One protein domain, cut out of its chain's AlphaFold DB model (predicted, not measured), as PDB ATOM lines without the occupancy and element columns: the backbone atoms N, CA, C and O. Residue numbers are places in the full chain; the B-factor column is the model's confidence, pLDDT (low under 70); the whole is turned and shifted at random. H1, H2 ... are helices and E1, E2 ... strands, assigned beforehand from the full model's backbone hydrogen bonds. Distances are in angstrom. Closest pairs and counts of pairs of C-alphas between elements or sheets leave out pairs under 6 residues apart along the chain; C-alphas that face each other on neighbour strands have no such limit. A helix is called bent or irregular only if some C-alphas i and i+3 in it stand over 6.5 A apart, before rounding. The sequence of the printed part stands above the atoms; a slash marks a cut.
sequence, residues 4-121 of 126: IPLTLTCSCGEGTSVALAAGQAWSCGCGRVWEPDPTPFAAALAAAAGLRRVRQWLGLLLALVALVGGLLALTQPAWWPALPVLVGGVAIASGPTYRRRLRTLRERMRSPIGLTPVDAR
ATOM      1  N   ILE A   4      21.784  36.603  22.235       75.19
ATOM      2  CA  ILE A   4      21.383  36.433  20.835       75.19
ATOM      3  C   ILE A   4      21.971  37.586  20.025       75.19
ATOM      4  O   ILE A   4      21.824  38.733  20.445       75.19
ATOM      5  N   PRO A   5      22.608  37.311  18.874       78.00
ATOM      6  CA  PRO A   5      22.945  38.362  17.929       78.00
ATOM      7  C   PRO A   5      21.655  38.948  17.345       78.00
ATOM      8  O   PRO A   5      20.874  38.238  16.710       78.00
ATOM      9  N   LEU A   6      21.436  40.235  17.576       75.19
ATOM     10  CA  LEU A   6      20.291  40.989  17.085       75.19
ATOM     11  C   LEU A   6      20.799  42.195  16.301       75.19
ATOM     12  O   LEU A   6      21.784  42.826  16.682       75.19
ATOM     13  N   THR A   7      20.118  42.513  15.207       81.44
ATOM     14  CA  THR A   7      20.310  43.779  14.502       81.44
ATOM     15  C   THR A   7      19.264  44.747  15.025       81.44
ATOM     16  O   THR A   7      18.072  44.557  14.784       81.44
ATOM     17  N   LEU A   8      19.707  45.749  15.777       79.94
ATOM     18  CA  LEU A   8      18.853  46.803  16.309       79.94
ATOM     19  C   LEU A   8      18.943  48.010  15.386       79.94
ATOM     20  O   LEU A   8      20.028  48.343  14.917       79.94
ATOM     21  N   THR A   9      17.808  48.646  15.120       81.19
ATOM     22  CA  THR A   9      17.743  49.905  14.373       81.19
ATOM     23  C   THR A   9      17.061  50.939  15.248       81.19
ATOM     24  O   THR A   9      15.965  50.704  15.758       81.19
ATOM     25  N   CYS A  10      17.731  52.061  15.486       82.62
ATOM     26  CA  CYS A  10      17.135  53.173  16.208       82.62
ATOM     27  C   CYS A  10      16.304  54.042  15.265       82.62
ATOM     28  O   CYS A  10      16.556  54.109  14.062       82.62
ATOM     29  N   SER A  11      15.368  54.803  15.831       81.56
ATOM     30  CA  SER A  11      14.610  55.828  15.110       81.56
ATOM     31  C   SER A  11      15.489  56.908  14.466       81.56
ATOM     32  O   SER A  11      15.030  57.575  13.548       81.56
ATOM     33  N   CYS A  12      16.733  57.103  14.926       82.06
ATOM     34  CA  CYS A  12      17.689  58.021  14.292       82.06
ATOM     35  C   CYS A  12      18.358  57.445  13.026       82.06
ATOM     36  O   CYS A  12      19.172  58.129  12.415       82.06
ATOM     37  N   GLY A  13      18.039  56.205  12.637       80.88
ATOM     38  CA  GLY A  13      18.601  55.532  11.463       80.88
ATOM     39  C   GLY A  13      19.857  54.703  11.745       80.88
ATOM     40  O   GLY A  13      20.320  53.987  10.860       80.88
ATOM     41  N   GLU A  14      20.394  54.744  12.965       84.31
ATOM     42  CA  GLU A  14      21.555  53.937  13.337       84.31
ATOM     43  C   GLU A  14      21.173  52.458  13.486       84.31
ATOM     44  O   GLU A  14      20.285  52.106  14.267       84.31
ATOM     45  N   GLY A  15      21.844  51.595  12.722       81.81
ATOM     46  CA  GLY A  15      21.685  50.147  12.767       81.81
ATOM     47  C   GLY A  15      22.947  49.478  13.294       81.81
ATOM     48  O   GLY A  15      24.001  49.608  12.678       81.81
ATOM     49  N   THR A  16      22.855  48.733  14.396       82.19
ATOM     50  CA  THR A  16      24.003  48.003  14.953       82.19
ATOM     51  C   THR A  16      23.669  46.548  15.245       82.19
ATOM     52  O   THR A  16      22.569  46.201  15.683       82.19
ATOM     53  N   SER A  17      24.630  45.672  14.966       83.50
ATOM     54  CA  SER A  17      24.560  44.259  15.320       83.50
ATOM     55  C   SER A  17      25.202  44.052  16.683       83.50
ATOM     56  O   SER A  17      26.417  44.187  16.828       83.50
ATOM     57  N   VAL A  18      24.396  43.689  17.671       83.00
ATOM     58  CA  VAL A  18      24.827  43.544  19.062       83.00
ATOM     59  C   VAL A  18      24.315  42.232  19.642       83.00
ATOM     60  O   VAL A  18      23.250  41.728  19.279       83.00
ATOM     61  N   ALA A  19      25.102  41.643  20.537       84.25
ATOM     62  CA  ALA A  19      24.715  40.441  21.259       84.25
ATOM     63  C   ALA A  19      24.088  40.845  22.598       84.25
ATOM     64  O   ALA A  19      24.811  41.097  23.558       84.25
ATOM     65  N   LEU A  20      22.755  40.909  22.660       80.38
ATOM     66  CA  LEU A  20      22.045  41.264  23.896       80.38
ATOM     67  C   LEU A  20      21.747  40.023  24.736       80.38
ATOM     68  O   LEU A  20      21.394  38.962  24.205       80.38
ATOM     69  N   ALA A  21      21.853  40.179  26.054       80.69
ATOM     70  CA  ALA A  21      21.278  39.278  27.045       80.69
ATOM     71  C   ALA A  21      19.887  39.761  27.499       80.69
ATOM     72  O   ALA A  21      19.506  40.910  27.286       80.69
ATOM     73  N   ALA A  22      19.123  38.876  28.144       75.81
ATOM     74  CA  ALA A  22      17.839  39.249  28.735       75.81
ATOM     75  C   ALA A  22      18.049  40.296  29.843       75.81
ATOM     76  O   ALA A  22      18.935  40.118  30.678       75.81
ATOM     77  N   GLY A  23      17.248  41.367  29.830       74.56
ATOM     78  CA  GLY A  23      17.364  42.485  30.776       74.56
ATOM     79  C   GLY A  23      18.560  43.412  30.533       74.56
ATOM     80  O   GLY A  23      18.817  44.297  31.339       74.56
ATOM     81  N   GLN A  24      19.312  43.221  29.444       81.62
ATOM     82  CA  GLN A  24      20.391  44.129  29.075       81.62
ATOM     83  C   GLN A  24      19.835  45.283  28.238       81.62
ATOM     84  O   GLN A  24      19.269  45.059  27.166       81.62
ATOM     85  N   ALA A  25      20.033  46.511  28.714       83.00
ATOM     86  CA  ALA A  25      19.708  47.710  27.961       83.00
ATOM     87  C   ALA A  25      20.736  47.966  26.847       83.00
ATOM     88  O   ALA A  25      21.927  47.670  26.986       83.00
ATOM     89  N   TRP A  26      20.267  48.531  25.742       84.94
ATOM     90  CA  TRP A  26      21.087  48.976  24.626       84.94
ATOM     91  C   TRP A  26      20.945  50.485  24.446       84.94
ATOM     92  O   TRP A  26      19.833  51.010  24.394       84.94
ATOM     93  N   SER A  27      22.074  51.180  24.338       85.12
ATOM     94  CA  SER A  27      22.123  52.605  24.031       85.12
ATOM     95  C   SER A  27      22.448  52.828  22.557       85.12
ATOM     96  O   SER A  27      23.323  52.180  21.980       85.12
ATOM     97  N   CYS A  28      21.739  53.770  21.947       84.69
ATOM     98  CA  CYS A  28      22.060  54.264  20.614       84.69
ATOM     99  C   CYS A  28      23.060  55.428  20.702       84.69
ATOM    100  O   CYS A  28      23.066  56.153  21.699       84.69
ATOM    101  N   GLY A  29      23.831  55.690  19.640       83.50
ATOM    102  CA  GLY A  29      24.709  56.863  19.548       83.50
ATOM    103  C   GLY A  29      23.977  58.207  19.667       83.50
ATOM    104  O   GLY A  29      24.590  59.210  20.013       83.50
ATOM    105  N   CYS A  30      22.652  58.233  19.471       83.94
ATOM    106  CA  CYS A  30      21.810  59.410  19.718       83.94
ATOM    107  C   CYS A  30      21.473  59.655  21.203       83.94
ATOM    108  O   CYS A  30      20.726  60.581  21.510       83.94
ATOM    109  N   GLY A  31      21.975  58.821  22.121       82.00
ATOM    110  CA  GLY A  31      21.804  58.969  23.569       82.00
ATOM    111  C   GLY A  31      20.555  58.303  24.157       82.00
ATOM    112  O   GLY A  31      20.416  58.260  25.374       82.00
ATOM    113  N   ARG A  32      19.660  57.741  23.333       82.88
ATOM    114  CA  ARG A  32      18.477  57.007  23.822       82.88
ATOM    115  C   ARG A  32      18.833  55.596  24.274       82.88
ATOM    116  O   ARG A  32      19.575  54.895  23.579       82.88
ATOM    117  N   VAL A  33      18.228  55.166  25.378       85.50
ATOM    118  CA  VAL A  33      18.397  53.823  25.942       85.50
ATOM    119  C   VAL A  33      17.110  53.018  25.780       85.50
ATOM    120  O   VAL A  33      16.011  53.471  26.102       85.50
ATOM    121  N   TRP A  34      17.257  51.800  25.271       81.00
ATOM    122  CA  TRP A  34      16.167  50.884  24.969       81.00
ATOM    123  C   TRP A  34      16.377  49.571  25.703       81.00
ATOM    124  O   TRP A  34      17.486  49.036  25.729       81.00
ATOM    125  N   GLU A  35      15.304  49.023  26.257       83.06
ATOM    126  CA  GLU A  35      15.321  47.717  26.907       83.06
ATOM    127  C   GLU A  35      14.382  46.768  26.146       83.06
ATOM    128  O   GLU A  35      13.268  47.163  25.778       83.06
ATOM    129  N   PRO A  36      14.824  45.538  25.835       76.69
ATOM    130  CA  PRO A  36      13.972  44.560  25.173       76.69
ATOM    131  C   PRO A  36      12.872  44.070  26.114       76.69
ATOM    132  O   PRO A  36      13.148  43.729  27.265       76.69
ATOM    133  N   ASP A  37      11.642  43.964  25.603       76.94
ATOM    134  CA  ASP A  37      10.540  43.368  26.360       76.94
ATOM    135  C   ASP A  37      10.909  41.919  26.747       76.94
ATOM    136  O   ASP A  37      11.243  41.103  25.871       76.94
ATOM    137  N   PRO A  38      10.878  41.569  28.048       73.69
ATOM    138  CA  PRO A  38      11.327  40.267  28.528       73.69
ATOM    139  C   PRO A  38      10.537  39.101  27.922       73.69
ATOM    140  O   PRO A  38      11.092  38.011  27.752       73.69
ATOM    141  N   THR A  39       9.265  39.306  27.569       77.19
ATOM    142  CA  THR A  39       8.376  38.229  27.115       77.19
ATOM    143  C   THR A  39       8.678  37.736  25.687       77.19
ATOM    144  O   THR A  39       9.005  36.549  25.536       77.19
ATOM    145  N   PRO A  40       8.683  38.572  24.625       75.06
ATOM    146  CA  PRO A  40       9.079  38.133  23.288       75.06
ATOM    147  C   PRO A  40      10.570  37.779  23.217       75.06
ATOM    148  O   PRO A  40      10.953  36.876  22.468       75.06
ATOM    149  N   PHE A  41      11.420  38.427  24.021       78.25
ATOM    150  CA  PHE A  41      12.855  38.150  24.040       78.25
ATOM    151  C   PHE A  41      13.170  36.744  24.573       78.25
ATOM    152  O   PHE A  41      13.974  36.013  23.986       78.25
ATOM    153  N   ALA A  42      12.493  36.312  25.643       78.56
ATOM    154  CA  ALA A  42      12.620  34.951  26.161       78.56
ATOM    155  C   ALA A  42      12.160  33.896  25.137       78.56
ATOM    156  O   ALA A  42      12.817  32.861  24.969       78.56
ATOM    157  N   ALA A  43      11.081  34.173  24.395       77.44
ATOM    158  CA  ALA A  43      10.609  33.297  23.324       77.44
ATOM    159  C   ALA A  43      11.633  33.182  22.176       77.44
ATOM    160  O   ALA A  43      11.900  32.075  21.694       77.44
ATOM    161  N   ALA A  44      12.268  34.293  21.789       74.06
ATOM    162  CA  ALA A  44      13.338  34.305  20.794       74.06
ATOM    163  C   ALA A  44      14.577  33.515  21.263       74.06
ATOM    164  O   ALA A  44      15.139  32.729  20.493       74.06
ATOM    165  N   LEU A  45      14.964  33.638  22.540       79.88
ATOM    166  CA  LEU A  45      16.051  32.857  23.153       79.88
ATOM    167  C   LEU A  45      15.769  31.353  23.103       79.88
ATOM    168  O   LEU A  45      16.639  30.566  22.710       79.88
ATOM    169  N   ALA A  46      14.554  30.949  23.472       79.88
ATOM    170  CA  ALA A  46      14.131  29.554  23.432       79.88
ATOM    171  C   ALA A  46      14.127  29.006  21.993       79.88
ATOM    172  O   ALA A  46      14.641  27.910  21.743       79.88
ATOM    173  N   ALA A  47      13.627  29.786  21.030       75.44
ATOM    174  CA  ALA A  47      13.639  29.423  19.615       75.44
ATOM    175  C   ALA A  47      15.072  29.263  19.075       75.44
ATOM    176  O   ALA A  47      15.379  28.259  18.422       75.44
ATOM    177  N   ALA A  48      15.975  30.192  19.403       78.06
ATOM    178  CA  ALA A  48      17.379  30.137  19.001       78.06
ATOM    179  C   ALA A  48      18.103  28.910  19.586       78.06
ATOM    180  O   ALA A  48      18.901  28.270  18.895       78.06
ATOM    181  N   ALA A  49      17.817  28.544  20.838       79.94
ATOM    182  CA  ALA A  49      18.348  27.324  21.444       79.94
ATOM    183  C   ALA A  49      17.821  26.057  20.742       79.94
ATOM    184  O   ALA A  49      18.596  25.136  20.470       79.94
ATOM    185  N   GLY A  50      16.533  26.034  20.383       76.06
ATOM    186  CA  GLY A  50      15.928  24.955  19.599       76.06
ATOM    187  C   GLY A  50      16.599  24.771  18.235       76.06
ATOM    188  O   GLY A  50      16.962  23.653  17.871       76.06
ATOM    189  N   LEU A  51      16.857  25.869  17.519       75.75
ATOM    190  CA  LEU A  51      17.598  25.868  16.251       75.75
ATOM    191  C   LEU A  51      19.013  25.305  16.396       75.75
ATOM    192  O   LEU A  51      19.424  24.476  15.582       75.75
ATOM    193  N   ARG A  52      19.759  25.719  17.430       81.06
ATOM    194  CA  ARG A  52      21.111  25.194  17.682       81.06
ATOM    195  C   ARG A  52      21.085  23.689  17.924       81.06
ATOM    196  O   ARG A  52      21.881  22.980  17.320       81.06
ATOM    197  N   ARG A  53      20.139  23.198  18.730       81.94
ATOM    198  CA  ARG A  53      19.991  21.763  19.012       81.94
ATOM    199  C   ARG A  53      19.660  20.967  17.749       81.94
ATOM    200  O   ARG A  53      20.260  19.927  17.508       81.94
ATOM    201  N   VAL A  54      18.758  21.479  16.912       76.69
ATOM    202  CA  VAL A  54      18.415  20.864  15.619       76.69
ATOM    203  C   VAL A  54      19.621  20.840  14.674       76.69
ATOM    204  O   VAL A  54      19.877  19.827  14.027       76.69
ATOM    205  N   ARG A  55      20.397  21.928  14.612       79.69
ATOM    206  CA  ARG A  55      21.620  22.002  13.802       79.69
ATOM    207  C   ARG A  55      22.713  21.055  14.309       79.69
ATOM    208  O   ARG A  55      23.377  20.431  13.491       79.69
ATOM    209  N   GLN A  56      22.879  20.920  15.624       83.56
ATOM    210  CA  GLN A  56      23.814  19.964  16.231       83.56
ATOM    211  C   GLN A  56      23.438  18.518  15.903       83.56
ATOM    212  O   GLN A  56      24.296  17.757  15.473       83.56
ATOM    213  N   TRP A  57      22.156  18.162  16.031       81.56
ATOM    214  CA  TRP A  57      21.653  16.843  15.641       81.56
ATOM    215  C   TRP A  57      21.897  16.538  14.163       81.56
ATOM    216  O   TRP A  57      22.333  15.441  13.826       81.56
ATOM    217  N   LEU A  58      21.665  17.516  13.281       77.69
ATOM    218  CA  LEU A  58      21.932  17.358  11.852       77.69
ATOM    219  C   LEU A  58      23.431  17.172  11.569       77.69
ATOM    220  O   LEU A  58      23.801  16.322  10.768       77.69
ATOM    221  N   GLY A  59      24.287  17.945  12.243       77.62
ATOM    222  CA  GLY A  59      25.741  17.811  12.134       77.62
ATOM    223  C   GLY A  59      26.236  16.445  12.604       77.62
ATOM    224  O   GLY A  59      27.059  15.840  11.929       77.62
ATOM    225  N   LEU A  60      25.686  15.927  13.708       83.56
ATOM    226  CA  LEU A  60      25.971  14.579  14.206       83.56
ATOM    227  C   LEU A  60      25.541  13.493  13.218       83.56
ATOM    228  O   LEU A  60      26.319  12.588  12.943       83.56
ATOM    229  N   LEU A  61      24.334  13.599  12.653       79.31
ATOM    230  CA  LEU A  61      23.858  12.673  11.623       79.31
ATOM    231  C   LEU A  61      24.768  12.685  10.392       79.31
ATOM    232  O   LEU A  61      25.162  11.626   9.917       79.31
ATOM    233  N   LEU A  62      25.143  13.869   9.905       79.50
ATOM    234  CA  LEU A  62      26.063  14.003   8.774       79.50
ATOM    235  C   LEU A  62      27.453  13.443   9.091       79.50
ATOM    236  O   LEU A  62      28.027  12.757   8.253       79.50
ATOM    237  N   ALA A  63      27.978  13.690  10.294       82.25
ATOM    238  CA  ALA A  63      29.259  13.146  10.733       82.25
ATOM    239  C   ALA A  63      29.224  11.614  10.820       82.25
ATOM    240  O   ALA A  63      30.149  10.959  10.352       82.25
ATOM    241  N   LEU A  64      28.141  11.040  11.354       83.56
ATOM    242  CA  LEU A  64      27.944   9.593  11.418       83.56
ATOM    243  C   LEU A  64      27.894   8.985  10.012       83.56
ATOM    244  O   LEU A  64      28.567   7.997   9.742       83.56
ATOM    245  N   VAL A  65      27.137   9.600   9.102       80.12
ATOM    246  CA  VAL A  65      27.028   9.161   7.707       80.12
ATOM    247  C   VAL A  65      28.370   9.264   6.983       80.12
ATOM    248  O   VAL A  65      28.726   8.348   6.250       80.12
ATOM    249  N   ALA A  66      29.141  10.329   7.210       80.00
ATOM    250  CA  ALA A  66      30.481  10.470   6.649       80.00
ATOM    251  C   ALA A  66      31.451   9.418   7.209       80.00
ATOM    252  O   ALA A  66      32.233   8.849   6.451       80.00
ATOM    253  N   LEU A  67      31.376   9.124   8.510       83.75
ATOM    254  CA  LEU A  67      32.226   8.133   9.167       83.75
ATOM    255  C   LEU A  67      31.913   6.717   8.674       83.75
ATOM    256  O   LEU A  67      32.808   6.014   8.220       83.75
ATOM    257  N   VAL A  68      30.636   6.325   8.706       80.94
ATOM    258  CA  VAL A  68      30.162   5.026   8.203       80.94
ATOM    259  C   VAL A  68      30.439   4.910   6.706       80.94
ATOM    260  O   VAL A  68      30.951   3.889   6.260       80.94
ATOM    261  N   GLY A  69      30.172   5.970   5.942       74.25
ATOM    262  CA  GLY A  69      30.424   6.016   4.507       74.25
ATOM    263  C   GLY A  69      31.899   5.876   4.144       74.25
ATOM    264  O   GLY A  69      32.234   5.106   3.247       74.25
ATOM    265  N   GLY A  70      32.784   6.558   4.874       75.75
ATOM    266  CA  GLY A  70      34.231   6.428   4.716       75.75
ATOM    267  C   GLY A  70      34.729   5.028   5.071       75.75
ATOM    268  O   GLY A  70      35.501   4.445   4.314       75.75
ATOM    269  N   LEU A  71      34.237   4.449   6.174       78.50
ATOM    270  CA  LEU A  71      34.592   3.086   6.586       78.50
ATOM    271  C   LEU A  71      34.155   2.042   5.547       78.50
ATOM    272  O   LEU A  71      34.911   1.123   5.232       78.50
ATOM    273  N   LEU A  72      32.951   2.197   4.990       71.62
ATOM    274  CA  LEU A  72      32.430   1.342   3.920       71.62
ATOM    275  C   LEU A  72      33.237   1.487   2.628       71.62
ATOM    276  O   LEU A  72      33.556   0.478   2.006       71.62
ATOM    277  N   ALA A  73      33.628   2.709   2.255       67.12
ATOM    278  CA  ALA A  73      34.473   2.946   1.083       67.12
ATOM    279  C   ALA A  73      35.855   2.275   1.207       67.12
ATOM    280  O   ALA A  73      36.400   1.808   0.209       67.12
ATOM    281  N   LEU A  74      36.397   2.187   2.427       72.38
ATOM    282  CA  LEU A  74      37.662   1.506   2.730       72.38
ATOM    283  C   LEU A  74      37.546  -0.028   2.749       72.38
ATOM    284  O   LEU A  74      38.507  -0.711   2.410       72.38
ATOM    285  N   THR A  75      36.400  -0.574   3.167       75.38
ATOM    286  CA  THR A  75      36.227  -2.022   3.405       75.38
ATOM    287  C   THR A  75      35.567  -2.763   2.245       75.38
ATOM    288  O   THR A  75      35.892  -3.926   2.014       75.38
ATOM    289  N   GLN A  76      34.658  -2.122   1.504       65.50
ATOM    290  CA  GLN A  76      33.921  -2.735   0.395       65.50
ATOM    291  C   GLN A  76      33.707  -1.738  -0.763       65.50
ATOM    292  O   GLN A  76      32.653  -1.100  -0.855       65.50
ATOM    293  N   PRO A  77      34.657  -1.633  -1.715       63.66
ATOM    294  CA  PRO A  77      34.576  -0.677  -2.826       63.66
ATOM    295  C   PRO A  77      33.371  -0.907  -3.758       63.66
ATOM    296  O   PRO A  77      32.945   0.010  -4.455       63.66
ATOM    297  N   ALA A  78      32.767  -2.100  -3.738       68.06
ATOM    298  CA  ALA A  78      31.585  -2.432  -4.535       68.06
ATOM    299  C   ALA A  78      30.302  -1.686  -4.105       68.06
ATOM    300  O   ALA A  78      29.354  -1.611  -4.882       68.06
ATOM    301  N   TRP A  79      30.241  -1.139  -2.883       61.06
ATOM    302  CA  TRP A  79      29.032  -0.497  -2.333       61.06
ATOM    303  C   TRP A  79      29.043   1.036  -2.434       61.06
ATOM    304  O   TRP A  79      28.077   1.700  -2.051       61.06
ATOM    305  N   TRP A  80      30.097   1.608  -3.024       60.53
ATOM    306  CA  TRP A  80      30.248   3.044  -3.275       60.53
ATOM    307  C   TRP A  80      29.022   3.728  -3.923       60.53
ATOM    308  O   TRP A  80      28.664   4.822  -3.478       60.53
ATOM    309  N   PRO A  81      28.316   3.133  -4.914       66.00
ATOM    310  CA  PRO A  81      27.163   3.793  -5.531       66.00
ATOM    311  C   PRO A  81      25.886   3.770  -4.673       66.00
ATOM    312  O   PRO A  81      25.000   4.593  -4.892       66.00
ATOM    313  N   ALA A  82      25.773   2.888  -3.674       63.53
ATOM    314  CA  ALA A  82      24.593   2.820  -2.799       63.53
ATOM    315  C   ALA A  82      24.579   3.935  -1.734       63.53
ATOM    316  O   ALA A  82      23.522   4.372  -1.274       63.53
ATOM    317  N   LEU A  83      25.758   4.444  -1.378       64.75
ATOM    318  CA  LEU A  83      25.960   5.509  -0.397       64.75
ATOM    319  C   LEU A  83      25.256   6.835  -0.748       64.75
ATOM    320  O   LEU A  83      24.486   7.320   0.083       64.75
ATOM    321  N   PRO A  84      25.420   7.422  -1.951       64.25
ATOM    322  CA  PRO A  84      24.702   8.643  -2.324       64.25
ATOM    323  C   PRO A  84      23.184   8.439  -2.416       64.25
ATOM    324  O   PRO A  84      22.439   9.384  -2.167       64.25
ATOM    325  N   VAL A  85      22.707   7.221  -2.705       72.06
ATOM    326  CA  VAL A  85      21.270   6.895  -2.725       72.06
ATOM    327  C   VAL A  85      20.692   6.883  -1.309       72.06
ATOM    328  O   VAL A  85      19.627   7.451  -1.082       72.06
ATOM    329  N   LEU A  86      21.413   6.322  -0.335       67.19
ATOM    330  CA  LEU A  86      21.027   6.369   1.079       67.19
ATOM    331  C   LEU A  86      21.076   7.796   1.638       67.19
ATOM    332  O   LEU A  86      20.124   8.241   2.278       67.19
ATOM    333  N   VAL A  87      22.144   8.545   1.345       69.31
ATOM    334  CA  VAL A  87      22.282   9.958   1.740       69.31
ATOM    335  C   VAL A  87      21.166  10.798   1.117       69.31
ATOM    336  O   VAL A  87      20.521  11.585   1.810       69.31
ATOM    337  N   GLY A  88      20.903  10.604  -0.178       69.81
ATOM    338  CA  GLY A  88      19.847  11.285  -0.921       69.81
ATOM    339  C   GLY A  88      18.457  10.939  -0.396       69.81
ATOM    340  O   GLY A  88      17.654  11.839  -0.165       69.81
ATOM    341  N   GLY A  89      18.191   9.662  -0.115       70.88
ATOM    342  CA  GLY A  89      16.932   9.197   0.464       70.88
ATOM    343  C   GLY A  89      16.668   9.804   1.841       70.88
ATOM    344  O   GLY A  89      15.585  10.339   2.084       70.88
ATOM    345  N   VAL A  90      17.675   9.827   2.719       66.50
ATOM    346  CA  VAL A  90      17.567  10.468   4.040       66.50
ATOM    347  C   VAL A  90      17.413  11.984   3.907       66.50
ATOM    348  O   VAL A  90      16.600  12.576   4.621       66.50
ATOM    349  N   ALA A  91      18.122  12.634   2.981       64.38
ATOM    350  CA  ALA A  91      18.001  14.071   2.730       64.38
ATOM    351  C   ALA A  91      16.617  14.461   2.177       64.38
ATOM    352  O   ALA A  91      16.058  15.481   2.584       64.38
ATOM    353  N   ILE A  92      16.031  13.639   1.302       67.75
ATOM    354  CA  ILE A  92      14.687  13.846   0.746       67.75
ATOM    355  C   ILE A  92      13.614  13.574   1.805       67.75
ATOM    356  O   ILE A  92      12.675  14.357   1.924       67.75
ATOM    357  N   ALA A  93      13.765  12.528   2.620       64.62
ATOM    358  CA  ALA A  93      12.806  12.196   3.674       64.62
ATOM    359  C   ALA A  93      12.831  13.202   4.842       64.62
ATOM    360  O   ALA A  93      11.788  13.579   5.374       64.62
ATOM    361  N   SER A  94      14.015  13.680   5.234       59.94
ATOM    362  CA  SER A  94      14.169  14.655   6.326       59.94
ATOM    363  C   SER A  94      13.981  16.110   5.876       59.94
ATOM    364  O   SER A  94      13.575  16.961   6.673       59.94
ATOM    365  N   GLY A  95      14.200  16.400   4.591       62.56
ATOM    366  CA  GLY A  95      14.096  17.724   3.979       62.56
ATOM    367  C   GLY A  95      12.774  18.473   4.211       62.56
ATOM    368  O   GLY A  95      12.827  19.633   4.637       62.56
ATOM    369  N   PRO A  96      11.582  17.888   3.971       68.31
ATOM    370  CA  PRO A  96      10.317  18.617   4.086       68.31
ATOM    371  C   PRO A  96       9.985  18.967   5.540       68.31
ATOM    372  O   PRO A  96       9.587  20.098   5.835       68.31
ATOM    373  N   THR A  97      10.216  18.042   6.468       64.50
ATOM    374  CA  THR A  97       9.970  18.229   7.906       64.50
ATOM    375  C   THR A  97      10.922  19.270   8.494       64.50
ATOM    376  O   THR A  97      10.520  20.123   9.291       64.50
ATOM    377  N   TYR A  98      12.176  19.258   8.038       62.03
ATOM    378  CA  TYR A  98      13.205  20.213   8.434       62.03
ATOM    379  C   TYR A  98      12.926  21.621   7.896       62.03
ATOM    380  O   TYR A  98      12.983  22.598   8.647       62.03
ATOM    381  N   ARG A  99      12.531  21.736   6.618       68.00
ATOM    382  CA  ARG A  99      12.147  23.018   6.001       68.00
ATOM    383  C   ARG A  99      10.953  23.658   6.703       68.00
ATOM    384  O   ARG A  99      10.981  24.866   6.934       68.00
ATOM    385  N   ARG A 100       9.936  22.870   7.079       71.25
ATOM    386  CA  ARG A 100       8.771  23.373   7.829       71.25
ATOM    387  C   ARG A 100       9.184  23.908   9.201       71.25
ATOM    388  O   ARG A 100       8.885  25.058   9.504       71.25
ATOM    389  N   ARG A 101       9.960  23.144   9.982       65.00
ATOM    390  CA  ARG A 101      10.440  23.586  11.308       65.00
ATOM    391  C   ARG A 101      11.316  24.838  11.243       65.00
ATOM    392  O   ARG A 101      11.172  25.720  12.084       65.00
ATOM    393  N   LEU A 102      12.193  24.945  10.242       67.25
ATOM    394  CA  LEU A 102      13.021  26.138  10.049       67.25
ATOM    395  C   LEU A 102      12.202  27.373   9.677       67.25
ATOM    396  O   LEU A 102      12.528  28.454  10.158       67.25
ATOM    397  N   ARG A 103      11.155  27.237   8.850       71.62
ATOM    398  CA  ARG A 103      10.258  28.358   8.530       71.62
ATOM    399  C   ARG A 103       9.531  28.852   9.770       71.62
ATOM    400  O   ARG A 103       9.658  30.026  10.082       71.62
ATOM    401  N   THR A 104       8.915  27.958  10.541       69.88
ATOM    402  CA  THR A 104       8.182  28.342  11.757       69.88
ATOM    403  C   THR A 104       9.094  28.988  12.803       69.88
ATOM    404  O   THR A 104       8.723  29.971  13.440       69.88
ATOM    405  N   LEU A 105      10.317  28.474  12.980       64.25
ATOM    406  CA  LEU A 105      11.284  29.075  13.903       64.25
ATOM    407  C   LEU A 105      11.815  30.417  13.388       64.25
ATOM    408  O   LEU A 105      12.022  31.334  14.177       64.25
ATOM    409  N   ARG A 106      12.013  30.558  12.074       67.12
ATOM    410  CA  ARG A 106      12.442  31.815  11.451       67.12
ATOM    411  C   ARG A 106      11.337  32.870  11.482       67.12
ATOM    412  O   ARG A 106      11.647  34.024  11.727       67.12
ATOM    413  N   GLU A 107      10.077  32.486  11.309       69.00
ATOM    414  CA  GLU A 107       8.909  33.361  11.480       69.00
ATOM    415  C   GLU A 107       8.799  33.857  12.924       69.00
ATOM    416  O   GLU A 107       8.659  35.055  13.141       69.00
ATOM    417  N   ARG A 108       8.996  32.976  13.914       64.69
ATOM    418  CA  ARG A 108       9.048  33.362  15.335       64.69
ATOM    419  C   ARG A 108      10.244  34.242  15.702       64.69
ATOM    420  O   ARG A 108      10.158  34.991  16.658       64.69
ATOM    421  N   MET A 109      11.360  34.153  14.977       57.59
ATOM    422  CA  MET A 109      12.483  35.088  15.148       57.59
ATOM    423  C   MET A 109      12.276  36.407  14.394       57.59
ATOM    424  O   MET A 109      12.937  37.390  14.711       57.59
ATOM    425  N   ARG A 110      11.403  36.429  13.380       63.06
ATOM    426  CA  ARG A 110      11.118  37.610  12.552       63.06
ATOM    427  C   ARG A 110       9.969  38.453  13.103       63.06
ATOM    428  O   ARG A 110       9.758  39.556  12.609       63.06
ATOM    429  N   SER A 111       9.232  37.958  14.098       60.34
ATOM    430  CA  SER A 111       8.260  38.775  14.816       60.34
ATOM    431  C   SER A 111       8.975  39.988  15.422       60.34
ATOM    432  O   SER A 111       9.992  39.789  16.096       60.34
ATOM    433  N   PRO A 112       8.489  41.217  15.181       60.12
ATOM    434  CA  PRO A 112       9.115  42.415  15.720       60.12
ATOM    435  C   PRO A 112       9.154  42.309  17.246       60.12
ATOM    436  O   PRO A 112       8.121  42.169  17.897       60.12
ATOM    437  N   ILE A 113      10.361  42.324  17.808       64.25
ATOM    438  CA  ILE A 113      10.551  42.421  19.252       64.25
ATOM    439  C   ILE A 113      10.300  43.886  19.597       64.25
ATOM    440  O   ILE A 113      11.038  44.759  19.142       64.25
ATOM    441  N   GLY A 114       9.238  44.149  20.357       62.72
ATOM    442  CA  GLY A 114       9.000  45.473  20.918       62.72
ATOM    443  C   GLY A 114      10.181  45.871  21.801       62.72
ATOM    444  O   GLY A 114      10.571  45.127  22.702       62.72
ATOM    445  N   LEU A 115      10.773  47.025  21.510       63.69
ATOM    446  CA  LEU A 115      11.757  47.675  22.366       63.69
ATOM    447  C   LEU A 115      11.027  48.795  23.095       63.69
ATOM    448  O   LEU A 115      10.449  49.675  22.456       63.69
ATOM    449  N   THR A 116      11.036  48.756  24.421       69.31
ATOM    450  CA  THR A 116      10.467  49.828  25.238       69.31
ATOM    451  C   THR A 116      11.564  50.836  25.574       69.31
ATOM    452  O   THR A 116      12.644  50.418  26.009       69.31
ATOM    453  N   PRO A 117      11.340  52.146  25.363       69.12
ATOM    454  CA  PRO A 117      12.291  53.157  25.805       69.12
ATOM    455  C   PRO A 117      12.341  53.145  27.335       69.12
ATOM    456  O   PRO A 117      11.294  53.128  27.985       69.12
ATOM    457  N   VAL A 118      13.548  53.136  27.906       70.19
ATOM    458  CA  VAL A 118      13.737  53.083  29.370       70.19
ATOM    459  C   VAL A 118      13.113  54.307  30.044       70.19
ATOM    460  O   VAL A 118      12.504  54.179  31.103       70.19
ATOM    461  N   ASP A 119      13.146  55.453  29.364       65.06
ATOM    462  CA  ASP A 119      12.598  56.731  29.835       65.06
ATOM    463  C   ASP A 119      11.058  56.742  29.939       65.06
ATOM    464  O   ASP A 119      10.484  57.639  30.549       65.06
ATOM    465  N   ALA A 120      10.367  55.762  29.342       55.50
ATOM    466  CA  ALA A 120       8.908  55.637  29.411       55.50
ATOM    467  C   ALA A 120       8.426  54.720  30.547       55.50
ATOM    468  O   ALA A 120       7.220  54.504  30.683       55.50
ATOM    469  N   ARG A 121       9.338  54.153  31.350       52.22
ATOM    470  CA  ARG A 121       8.981  53.352  32.525       52.22
ATOM    471  C   ARG A 121       8.536  54.327  33.630       52.22
ATOM    472  O   ARG A 121       9.382  55.070  34.121       52.22
TER     473      ARG A 121
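Overview. This is residues 4 to 121 of the 126 residues of an uncharacterized protein of Raineyella sp. CBA3103 (UniProt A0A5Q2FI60). A long helical hairpin with a small head: straight H1 makes the rod's length, and bent H2 folds back along it, bowed away at residues 88 to 93, which stand free. At the head end sit two separate two-strand sheets, E1 with E2 and E3 with E4. The printed part has 118 residues, with order E1 E2 E3 H1 H2 E4, both sheets antiparallel, and is mixed, helices and strands. It is extended, with radius of gyration of the C-alphas 21.8 A and spans of 71 by 23 by 23 A.

Arrangement. Start at E1, residues 4 to 9, which forms a hairpin with E2, residues 15 to 21; N 6 and O 18 are 2.9 A apart, within hydrogen-bond range. Next find E3, residues 33 to 36, antiparallel to E4, residues 115 to 117, with N 35 and O 116 at 3.0 A. H1, residues 38 to 75, comes nearest to E1 at the C-alphas of Leu 45 and Ile 4, 6.8 A apart. H2, residues 82 to 110, was assigned as one helix by its hydrogen bonds but is bent, C-alphas 93 and 96 being 6.9 A apart; its arms H2a, 82 to 93, and H2b, 96 to 110, stand at a steep tilt of 47 degrees. H1 and H2a are close but not clearly touching, closest at C-alphas Gly 69 and Leu 83, 6.7 A, at a shallow tilt of 18 degrees, opposite ways. H1 touches H2b with residues 44 to 51 alone, closest at C-alphas Ala 44 and Met 109, 5.8 A, at a shallow tilt of 30 degrees, opposite ways. In H1, H2a and H2b every O i to N i+4 pair is within hydrogen-bond range.

Along the chain. Find C-alpha 4 at (21.383, 36.433, 20.835), where E1 begins; E2 then spans 17.9 A. H1 runs 55.1 A from C-alpha 38 at (11.327, 40.267, 28.528) to C-alpha 75 at (36.227, -2.022, 3.405). H2a spans 16.4 A and H2b 20.8 A; E4 ends at C-alpha 117, (12.291, 53.157, 25.805).

Size, cuts and confidence. The two C-alphas farthest apart, Ala 78 and Asp 119, are 71.0 A apart. The printed part has no cut, and the link from E2 to E3 is long, 11 residues. Mean pLDDT of the printed part is 74.0, with 42 residues under 70, among them residues 104 to 117.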